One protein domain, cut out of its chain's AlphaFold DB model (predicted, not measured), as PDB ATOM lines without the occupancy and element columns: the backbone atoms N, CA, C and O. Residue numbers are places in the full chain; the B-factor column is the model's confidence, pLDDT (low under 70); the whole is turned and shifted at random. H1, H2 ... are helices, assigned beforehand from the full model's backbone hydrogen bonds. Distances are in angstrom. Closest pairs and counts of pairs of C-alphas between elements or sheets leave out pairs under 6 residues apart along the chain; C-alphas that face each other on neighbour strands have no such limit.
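AT A GLANCE: This is residues 657 to 695 and 873 to 912 of the 912 residues of the protein "Hypothetical protein" of Symbiodinium sp. CCMP2456 (UniProt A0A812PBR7). One long helix, H2, forms the core; short H1 packs at its start, and H3 and H4 cross its later part on different sides. The end of H4 and the tail, residues 905 to 912, stick out. The 79 printed residues, all helix in class, hold H1 to H4 in order and no named strand; they are only just compact, close to loose, with radius of gyration 13.8 A and spans of 40 by 33 by 26 A.

HOW THE PARTS SIT: H1, residues 659 to 666, touches H2, residues 670 to 691, at His 663 and His 670, closest C-alphas 5.3 A apart, at a steep tilt of 55 degrees. H2, the hub, touches H3, residues 873 to 887, at a steep tilt of 65 degrees; the closest C-alphas, of Arg 684 and Gly 881, are 5.0 A apart. H4, residues 893 to 908, touches H2 about perpendicular at 74 degrees, closest C-alphas Tyr 687 and Leu 900, 6.8 A. H1 is apart from H3 and H4. In H1, H2, H3 and H4 every O i to N i+4 pair is within hydrogen-bond range.

IN THESE COORDINATES: H1 begins at C-alpha 659 (117.218, 160.563, 180.618) and spans 10.3 A, H2 31.4 A, H3 21.3 A, and H4 22.6 A, ending at C-alpha 908 (119.900, 149.974, 155.210).

THE WHOLE: Residues 696 to 872 are not printed; C-alphas 695 and 873 are 23.3 A apart. The links H1 to H2 and H3 to H4 are tight. Residues 911 to 912 have pLDDT under 70.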
ATOM      1  N   VAL A 657     118.787 166.968 177.462       86.44
ATOM      2  CA  VAL A 657     118.027 166.769 178.708       86.44
ATOM      3  C   VAL A 657     118.366 165.385 179.274       86.44
ATOM      4  O   VAL A 657     118.518 164.422 178.524       86.44
ATOM      5  N   SER A 658     118.520 165.261 180.596       85.12
ATOM      6  CA  SER A 658     118.916 163.983 181.200       85.12
ATOM      7  C   SER A 658     117.815 162.925 181.053       85.12
ATOM      8  O   SER A 658     116.640 163.220 181.265       85.12
ATOM      9  N   ASN A 659     118.181 161.670 180.764       83.94
ATOM     10  CA  ASN A 659     117.218 160.563 180.618       83.94
ATOM     11  C   ASN A 659     116.268 160.423 181.824       83.94
ATOM     12  O   ASN A 659     115.113 160.041 181.647       83.94
ATOM     13  N   ALA A 660     116.744 160.752 183.033       82.44
ATOM     14  CA  ALA A 660     115.945 160.774 184.256       82.44
ATOM     15  C   ALA A 660     114.890 161.895 184.246       82.44
ATOM     16  O   ALA A 660     113.730 161.633 184.555       82.44
ATOM     17  N   ALA A 661     115.256 163.110 183.823       85.06
ATOM     18  CA  ALA A 661     114.301 164.201 183.649       85.06
ATOM     19  C   ALA A 661     113.308 163.906 182.512       85.06
ATOM     20  O   ALA A 661     112.119 164.145 182.680       85.06
ATOM     21  N   VAL A 662     113.748 163.311 181.395       84.19
ATOM     22  CA  VAL A 662     112.837 162.872 180.316       84.19
ATOM     23  C   VAL A 662     111.853 161.813 180.822       84.19
ATOM     24  O   VAL A 662     110.662 161.913 180.544       84.19
ATOM     25  N   HIS A 663     112.324 160.834 181.603       81.75
ATOM     26  CA  HIS A 663     111.470 159.824 182.234       81.75
ATOM     27  C   HIS A 663     110.410 160.458 183.147       81.75
ATOM     28  O   HIS A 663     109.234 160.122 183.022       81.75
ATOM     29  N   GLN A 664     110.816 161.386 184.018       81.38
ATOM     30  CA  GLN A 664     109.938 162.053 184.984       81.38
ATOM     31  C   GLN A 664     108.935 163.007 184.317       81.38
ATOM     32  O   GLN A 664     107.742 162.907 184.574       81.38
ATOM     33  N   VAL A 665     109.402 163.898 183.436       80.62
ATOM     34  CA  VAL A 665     108.572 164.932 182.789       80.62
ATOM     35  C   VAL A 665     107.578 164.327 181.798       80.62
ATOM     36  O   VAL A 665     106.439 164.774 181.726       80.62
ATOM     37  N   MET A 666     107.984 163.301 181.043       79.69
ATOM     38  CA  MET A 666     107.112 162.666 180.046       79.69
ATOM     39  C   MET A 666     106.303 161.486 180.604       79.69
ATOM     40  O   MET A 666     105.460 160.950 179.892       79.69
ATOM     41  N   ASN A 667     106.588 161.035 181.833       79.75
ATOM     42  CA  ASN A 667     106.079 159.783 182.411       79.75
ATOM     43  C   ASN A 667     106.306 158.545 181.501       79.75
ATOM     44  O   ASN A 667     105.474 157.644 181.400       79.75
ATOM     45  N   ILE A 668     107.448 158.501 180.799       78.19
ATOM     46  CA  ILE A 668     107.827 157.416 179.873       78.19
ATOM     47  C   ILE A 668     108.919 156.561 180.515       78.19
ATOM     48  O   ILE A 668     109.899 157.100 181.013       78.19
ATOM     49  N   ASN A 669     108.782 155.232 180.471       80.56
ATOM     50  CA  ASN A 669     109.723 154.265 181.061       80.56
ATOM     51  C   ASN A 669     111.205 154.587 180.749       80.56
ATOM     52  O   ASN A 669     111.586 154.668 179.580       80.56
ATOM     53  N   HIS A 670     112.044 154.695 181.788       80.19
ATOM     54  CA  HIS A 670     113.479 154.992 181.671       80.19
ATOM     55  C   HIS A 670     114.219 154.088 180.669       80.19
ATOM     56  O   HIS A 670     115.062 154.570 179.921       80.19
ATOM     57  N   LYS A 671     113.857 152.801 180.561       83.44
ATOM     58  CA  LYS A 671     114.498 151.875 179.610       83.44
ATOM     59  C   LYS A 671     114.322 152.315 178.156       83.44
ATOM     60  O   LYS A 671     115.215 152.103 177.344       83.44
ATOM     61  N   PHE A 672     113.192 152.942 177.824       82.19
ATOM     62  CA  PHE A 672     112.948 153.482 176.485       82.19
ATOM     63  C   PHE A 672     113.785 154.740 176.220       82.19
ATOM     64  O   PHE A 672     114.332 154.891 175.128       82.19
ATOM     65  N   THR A 673     113.931 155.627 177.212       83.75
ATOM     66  CA  THR A 673     114.755 156.841 177.065       83.75
ATOM     67  C   THR A 673     116.243 156.488 176.947       83.75
ATOM     68  O   THR A 673     116.941 157.045 176.096       83.75
ATOM     69  N   GLU A 674     116.707 155.491 177.707       85.31
ATOM     70  CA  GLU A 674     118.063 154.935 177.645       85.31
ATOM     71  C   GLU A 674     118.360 154.193 176.336       85.31
ATOM     72  O   GLU A 674     119.415 154.426 175.742       85.31
ATOM     73  N   ASP A 675     117.446 153.349 175.846       86.62
ATOM     74  CA  ASP A 675     117.570 152.669 174.548       86.62
ATOM     75  C   ASP A 675     117.628 153.687 173.397       86.62
ATOM     76  O   ASP A 675     118.539 153.636 172.569       86.62
ATOM     77  N   MET A 676     116.740 154.691 173.395       87.75
ATOM     78  CA  MET A 676     116.749 155.772 172.403       87.75
ATOM     79  C   MET A 676     118.072 156.556 172.418       87.75
ATOM     80  O   MET A 676     118.681 156.770 171.367       87.75
ATOM     81  N   ALA A 677     118.559 156.952 173.601       88.38
ATOM     82  CA  ALA A 677     119.838 157.651 173.749       88.38
ATOM     83  C   ALA A 677     121.032 156.784 173.300       88.38
ATOM     84  O   ALA A 677     121.944 157.272 172.630       88.38
ATOM     85  N   THR A 678     121.003 155.487 173.615       88.62
ATOM     86  CA  THR A 678     122.045 154.514 173.250       88.62
ATOM     87  C   THR A 678     122.097 154.291 171.738       88.62
ATOM     88  O   THR A 678     123.171 154.372 171.139       88.62
ATOM     89  N   ARG A 679     120.944 154.086 171.087       89.19
ATOM     90  CA  ARG A 679     120.842 153.966 169.623       89.19
ATOM     91  C   ARG A 679     121.309 155.233 168.919       89.19
ATOM     92  O   ARG A 679     122.056 155.137 167.946       89.19
ATOM     93  N   LEU A 680     120.927 156.407 169.422       90.75
ATOM     94  CA  LEU A 680     121.373 157.696 168.891       90.75
ATOM     95  C   LEU A 680     122.898 157.870 169.010       90.75
ATOM     96  O   LEU A 680     123.527 158.369 168.076       90.75
ATOM     97  N   ALA A 681     123.510 157.431 170.115       91.25
ATOM     98  CA  ALA A 681     124.963 157.465 170.289       91.25
ATOM     99  C   ALA A 681     125.690 156.543 169.293       91.25
ATOM    100  O   ALA A 681     126.609 156.997 168.612       91.25
ATOM    101  N   TYR A 682     125.254 155.286 169.140       93.25
ATOM    102  CA  TYR A 682     125.838 154.363 168.155       93.25
ATOM    103  C   TYR A 682     125.642 154.844 166.713       93.25
ATOM    104  O   TYR A 682     126.588 154.838 165.930       93.25
ATOM    105  N   SER A 683     124.453 155.349 166.385       92.69
ATOM    106  CA  SER A 683     124.150 155.957 165.085       92.69
ATOM    107  C   SER A 683     125.133 157.082 164.746       92.69
ATOM    108  O   SER A 683     125.770 157.070 163.691       92.69
ATOM    109  N   ARG A 684     125.311 158.040 165.668       94.44
ATOM    110  CA  ARG A 684     126.273 159.140 165.505       94.44
ATOM    111  C   ARG A 684     127.706 158.627 165.380       94.44
ATOM    112  O   ARG A 684     128.446 159.135 164.544       94.44
ATOM    113  N   GLN A 685     128.090 157.617 166.162       94.81
ATOM    114  CA  GLN A 685     129.414 157.003 166.073       94.81
ATOM    115  C   GLN A 685     129.690 156.419 164.682       94.81
ATOM    116  O   GLN A 685     130.762 156.667 164.135       94.81
ATOM    117  N   GLU A 686     128.749 155.680 164.088       94.00
ATOM    118  CA  GLU A 686     128.930 155.134 162.737       94.00
ATOM    119  C   GLU A 686     129.118 156.241 161.692       94.00
ATOM    120  O   GLU A 686     130.042 156.168 160.878       94.00
ATOM    121  N   TYR A 687     128.286 157.288 161.751       94.94
ATOM    122  CA  TYR A 687     128.398 158.445 160.862       94.94
ATOM    123  C   TYR A 687     129.752 159.148 161.008       94.94
ATOM    124  O   TYR A 687     130.413 159.429 160.010       94.94
ATOM    125  N   VAL A 688     130.199 159.408 162.241       95.94
ATOM    126  CA  VAL A 688     131.473 160.094 162.506       95.94
ATOM    127  C   VAL A 688     132.661 159.243 162.060       95.94
ATOM    128  O   VAL A 688     133.546 159.766 161.392       95.94
ATOM    129  N   ILE A 689     132.664 157.930 162.315       94.31
ATOM    130  CA  ILE A 689     133.731 157.024 161.850       94.31
ATOM    131  C   ILE A 689     133.796 156.960 160.316       94.31
ATOM    132  O   ILE A 689     134.890 156.846 159.758       94.31
ATOM    133  N   ALA A 690     132.656 157.028 159.622       93.81
ATOM    134  CA  ALA A 690     132.634 157.128 158.166       93.81
ATOM    135  C   ALA A 690     133.184 158.488 157.704       93.81
ATOM    136  O   ALA A 690     134.171 158.541 156.970       93.81
ATOM    137  N   LYS A 691     132.606 159.585 158.202       94.12
ATOM    138  CA  LYS A 691     132.889 160.946 157.736       94.12
ATOM    139  C   LYS A 691     134.289 161.441 158.111       94.12
ATOM    140  O   LYS A 691     134.916 162.135 157.318       94.12
ATOM    141  N   GLN A 692     134.837 161.028 159.259       95.38
ATOM    142  CA  GLN A 692     136.194 161.384 159.700       95.38
ATOM    143  C   GLN A 692     137.278 160.895 158.724       95.38
ATOM    144  O   GLN A 692     138.337 161.513 158.635       95.38
ATOM    145  N   LYS A 693     137.023 159.825 157.954       92.94
ATOM    146  CA  LYS A 693     137.944 159.339 156.907       92.94
ATOM    147  C   LYS A 693     138.030 160.282 155.704       92.94
ATOM    148  O   LYS A 693     139.040 160.281 155.007       92.94
ATOM    149  N   GLU A 694     136.991 161.080 155.466       93.06
ATOM    150  CA  GLU A 694     136.941 162.075 154.389       93.06
ATOM    151  C   GLU A 694     137.615 163.400 154.789       93.06
ATOM    152  O   GLU A 694     137.961 164.204 153.920       93.06
ATOM    153  N   ILE A 695     137.827 163.644 156.091       92.94
ATOM    154  CA  ILE A 695     138.406 164.898 156.588       92.94
ATOM    155  C   ILE A 695     139.881 164.998 156.189       92.94
ATOM    156  O   ILE A 695     140.736 164.212 156.606       92.94
ATOM    157  N   LYS A 873     132.287 150.069 174.938       89.38
ATOM    158  CA  LYS A 873     131.779 150.506 173.618       89.38
ATOM    159  C   LYS A 873     130.924 151.776 173.735       89.38
ATOM    160  O   LYS A 873     131.022 152.647 172.876       89.38
ATOM    161  N   LEU A 874     130.162 151.900 174.827       87.62
ATOM    162  CA  LEU A 874     129.246 153.013 175.065       87.62
ATOM    163  C   LEU A 874     129.972 154.353 175.251       87.62
ATOM    164  O   LEU A 874     129.608 155.302 174.566       87.62
ATOM    165  N   ILE A 875     131.033 154.445 176.074       89.88
ATOM    166  CA  ILE A 875     131.757 155.725 176.227       89.88
ATOM    167  C   ILE A 875     132.371 156.189 174.898       89.88
ATOM    168  O   ILE A 875     132.307 157.370 174.566       89.88
ATOM    169  N   ARG A 876     132.888 155.261 174.079       92.06
ATOM    170  CA  ARG A 876     133.403 155.585 172.736       92.06
ATOM    171  C   ARG A 876     132.289 156.115 171.828       92.06
ATOM    172  O   ARG A 876     132.506 157.097 171.121       92.06
ATOM    173  N   ALA A 877     131.105 155.499 171.870       92.62
ATOM    174  CA  ALA A 877     129.936 155.954 171.122       92.62
ATOM    175  C   ALA A 877     129.444 157.332 171.590       92.62
ATOM    176  O   ALA A 877     129.081 158.165 170.767       92.62
ATOM    177  N   GLN A 878     129.494 157.616 172.894       91.69
ATOM    178  CA  GLN A 878     129.130 158.916 173.461       91.69
ATOM    179  C   GLN A 878     130.147 160.017 173.109       91.69
ATOM    180  O   GLN A 878     129.733 161.103 172.712       91.69
ATOM    181  N   ILE A 879     131.459 159.745 173.172       94.50
ATOM    182  CA  ILE A 879     132.519 160.693 172.767       94.50
ATOM    183  C   ILE A 879     132.368 161.062 171.284       94.50
ATOM    184  O   ILE A 879     132.330 162.240 170.934       94.50
ATOM    185  N   GLN A 880     132.201 160.062 170.416       94.81
ATOM    186  CA  GLN A 880     131.958 160.266 168.982       94.81
ATOM    187  C   GLN A 880     130.581 160.918 168.728       94.81
ATOM    188  O   GLN A 880     130.431 161.765 167.852       94.81
ATOM    189  N   GLY A 881     129.575 160.617 169.553       93.44
ATOM    190  CA  GLY A 881     128.272 161.283 169.537       93.44
ATOM    191  C   GLY A 881     128.339 162.772 169.889       93.44
ATOM    192  O   GLY A 881     127.632 163.579 169.286       93.44
ATOM    193  N   ALA A 882     129.215 163.157 170.816       93.88
ATOM    194  CA  ALA A 882     129.491 164.550 171.144       93.88
ATOM    195  C   ALA A 882     130.354 165.244 170.070       93.88
ATOM    196  O   ALA A 882     130.150 166.427 169.808       93.88
ATOM    197  N   GLN A 883     131.249 164.516 169.392       96.06
ATOM    198  CA  GLN A 883     131.972 165.006 168.209       96.06
ATOM    199  C   GLN A 883     131.011 165.352 167.062       96.06
ATOM    200  O   GLN A 883     131.121 166.436 166.494       96.06
ATOM    201  N   PHE A 884     130.013 164.501 166.788       95.00
ATOM    202  CA  PHE A 884     128.930 164.812 165.847       95.00
ATOM    203  C   PHE A 884     128.205 166.113 166.222       95.00
ATOM    204  O   PHE A 884     128.042 166.998 165.383       95.00
ATOM    205  N   GLN A 885     127.810 166.261 167.495       92.56
ATOM    206  CA  GLN A 885     127.188 167.501 167.972       92.56
ATOM    207  C   GLN A 885     128.124 168.714 167.823       92.56
ATOM    208  O   GLN A 885     127.648 169.806 167.536       92.56
ATOM    209  N   TYR A 886     129.442 168.543 167.981       94.56
ATOM    210  CA  TYR A 886     130.413 169.626 167.820       94.56
ATOM    211  C   TYR A 886     130.585 170.062 166.360       94.56
ATOM    212  O   TYR A 886     130.686 171.263 166.099       94.56
ATOM    213  N   TRP A 887     130.600 169.120 165.412       94.81
ATOM    214  CA  TRP A 887     130.596 169.427 163.978       94.81
ATOM    215  C   TRP A 887     129.356 170.244 163.602       94.81
ATOM    216  O   TRP A 887     129.480 171.302 162.994       94.81
ATOM    217  N   MET A 888     128.180 169.804 164.060       90.88
ATOM    218  CA  MET A 888     126.886 170.419 163.737       90.88
ATOM    219  C   MET A 888     126.454 171.519 164.723       90.88
ATOM    220  O   MET A 888     125.295 171.917 164.739       90.88
ATOM    221  N   LYS A 889     127.356 172.044 165.566       87.62
ATOM    222  CA  LYS A 889     127.001 172.957 166.680       87.62
ATOM    223  C   LYS A 889     126.421 174.319 166.266       87.62
ATOM    224  O   LYS A 889     125.964 175.060 167.130       87.62
ATOM    225  N   ASN A 890     126.530 174.663 164.983       87.31
ATOM    226  CA  ASN A 890     125.987 175.884 164.383       87.31
ATOM    227  C   ASN A 890     124.702 175.607 163.572       87.31
ATOM    228  O   ASN A 890     124.154 176.530 162.976       87.31
ATOM    229  N   GLU A 891     124.257 174.351 163.507       87.69
ATOM    230  CA  GLU A 891     123.045 173.923 162.814       87.69
ATOM    231  C   GLU A 891     121.920 173.637 163.812       87.69
ATOM    232  O   GLU A 891     122.142 173.447 165.010       87.69
ATOM    233  N   ASP A 892     120.691 173.573 163.305       88.06
ATOM    234  CA  ASP A 892     119.562 173.087 164.088       88.06
ATOM    235  C   ASP A 892     119.733 171.579 164.412       88.06
ATOM    236  O   ASP A 892     119.976 170.785 163.493       88.06
ATOM    237  N   PRO A 893     119.584 171.143 165.682       85.69
ATOM    238  CA  PRO A 893     119.785 169.744 166.068       85.69
ATOM    239  C   PRO A 893     118.862 168.743 165.362       85.69
ATOM    240  O   PRO A 893     119.240 167.577 165.205       85.69
ATOM    241  N   TRP A 894     117.666 169.163 164.935       86.69
ATOM    242  CA  TRP A 894     116.734 168.314 164.196       86.69
ATOM    243  C   TRP A 894     117.207 168.132 162.751       86.69
ATOM    244  O   TRP A 894     117.354 166.995 162.301       86.69
ATOM    245  N   LYS A 895     117.574 169.223 162.064       86.62
ATOM    246  CA  LYS A 895     118.174 169.190 160.713       86.62
ATOM    247  C   LYS A 895     119.453 168.352 160.672       86.62
ATOM    248  O   LYS A 895     119.583 167.483 159.809       86.62
ATOM    249  N   ALA A 896     120.346 168.531 161.646       87.44
ATOM    250  CA  ALA A 896     121.541 167.702 161.795       87.44
ATOM    251  C   ALA A 896     121.183 166.208 161.937       87.44
ATOM    252  O   ALA A 896     121.799 165.338 161.320       87.44
ATOM    253  N   THR A 897     120.141 165.894 162.711       88.25
ATOM    254  CA  THR A 897     119.669 164.514 162.897       88.25
ATOM    255  C   THR A 897     119.019 163.943 161.631       88.25
ATOM    256  O   THR A 897     119.175 162.753 161.375       88.25
ATOM    257  N   CYS A 898     118.410 164.760 160.765       87.75
ATOM    258  CA  CYS A 898     117.949 164.309 159.447       87.75
ATOM    259  C   CYS A 898     119.104 163.813 158.558       87.75
ATOM    260  O   CYS A 898     118.953 162.786 157.895       87.75
ATOM    261  N   VAL A 899     120.272 164.475 158.573       87.81
ATOM    262  CA  VAL A 899     121.474 164.013 157.841       87.81
ATOM    263  C   VAL A 899     121.919 162.634 158.339       87.81
ATOM    264  O   VAL A 899     122.219 161.739 157.544       87.81
ATOM    265  N   LEU A 900     121.895 162.433 159.660       90.75
ATOM    266  CA  LEU A 900     122.184 161.144 160.285       90.75
ATOM    267  C   LEU A 900     121.166 160.063 159.873       90.75
ATOM    268  O   LEU A 900     121.564 158.959 159.502       90.75
ATOM    269  N   SER A 901     119.868 160.377 159.881       88.19
ATOM    270  CA  SER A 901     118.812 159.457 159.442       88.19
ATOM    271  C   SER A 901     118.974 159.056 157.972       88.19
ATOM    272  O   SER A 901     118.909 157.871 157.659       88.19
ATOM    273  N   GLN A 902     119.269 160.008 157.080       90.38
ATOM    274  CA  GLN A 902     119.532 159.731 155.663       90.38
ATOM    275  C   GLN A 902     120.745 158.814 155.459       90.38
ATOM    276  O   GLN A 902     120.705 157.935 154.598       90.38
ATOM    277  N   PHE A 903     121.816 158.987 156.241       91.19
ATOM    278  CA  PHE A 903     122.982 158.099 156.206       91.19
ATOM    279  C   PHE A 903     122.616 156.660 156.599       91.19
ATOM    280  O   PHE A 903     122.975 155.720 155.889       91.19
ATOM    281  N   ILE A 904     121.845 156.486 157.677       88.19
ATOM    282  CA  ILE A 904     121.403 155.164 158.151       88.19
ATOM    283  C   ILE A 904     120.457 154.512 157.137       88.19
ATOM    284  O   ILE A 904     120.646 153.347 156.800       88.19
ATOM    285  N   MET A 905     119.494 155.258 156.585       87.69
ATOM    286  CA  MET A 905     118.588 154.752 155.546       87.69
ATOM    287  C   MET A 905     119.353 154.321 154.289       87.69
ATOM    288  O   MET A 905     119.122 153.228 153.783       87.69
ATOM    289  N   LYS A 906     120.321 155.121 153.817       87.94
ATOM    290  CA  LYS A 906     121.186 154.759 152.676       87.94
ATOM    291  C   LYS A 906     122.055 153.528 152.938       87.94
ATOM    292  O   LYS A 906     122.425 152.855 151.982       87.94
ATOM    293  N   LYS A 907     122.411 153.249 154.195       84.00
ATOM    294  CA  LYS A 907     123.106 152.017 154.589       84.00
ATOM    295  C   LYS A 907     122.142 150.827 154.605       84.00
ATOM    296  O   LYS A 907     122.485 149.786 154.063       84.00
ATOM    297  N   PHE A 908     120.939 151.005 155.154       79.25
ATOM    298  CA  PHE A 908     119.900 149.974 155.210       79.25
ATOM    299  C   PHE A 908     119.469 149.512 153.806       79.25
ATOM    300  O   PHE A 908     119.513 148.320 153.531       79.25
ATOM    301  N   MET A 909     119.200 150.452 152.889       80.62
ATOM    302  CA  MET A 909     118.884 150.200 151.464       80.62
ATOM    303  C   MET A 909     120.072 149.685 150.618       80.62
ATOM    304  O   MET A 909     119.981 149.637 149.397       80.62
ATOM    305  N   LYS A 910     121.225 149.405 151.238       75.62
ATOM    306  CA  LYS A 910     122.381 148.732 150.616       75.62
ATOM    307  C   LYS A 910     122.699 147.384 151.272       75.62
ATOM    308  O   LYS A 910     123.715 146.774 150.948       75.62
ATOM    309  N   SER A 911     121.907 146.992 152.268       64.00
ATOM    310  CA  SER A 911     122.062 145.759 153.052       64.00
ATOM    311  C   SER A 911     120.802 144.892 153.061       64.00
ATOM    312  O   SER A 911     120.896 143.712 153.388       64.00
ATOM    313  N   ALA A 912     119.656 145.498 152.745       49.25
ATOM    314  CA  ALA A 912     118.543 144.859 152.058       49.25
ATOM    315  C   ALA A 912     118.765 145.023 150.547       49.25
ATOM    316  O   ALA A 912     118.365 144.098 149.818       49.25
TER     317      ALA A 912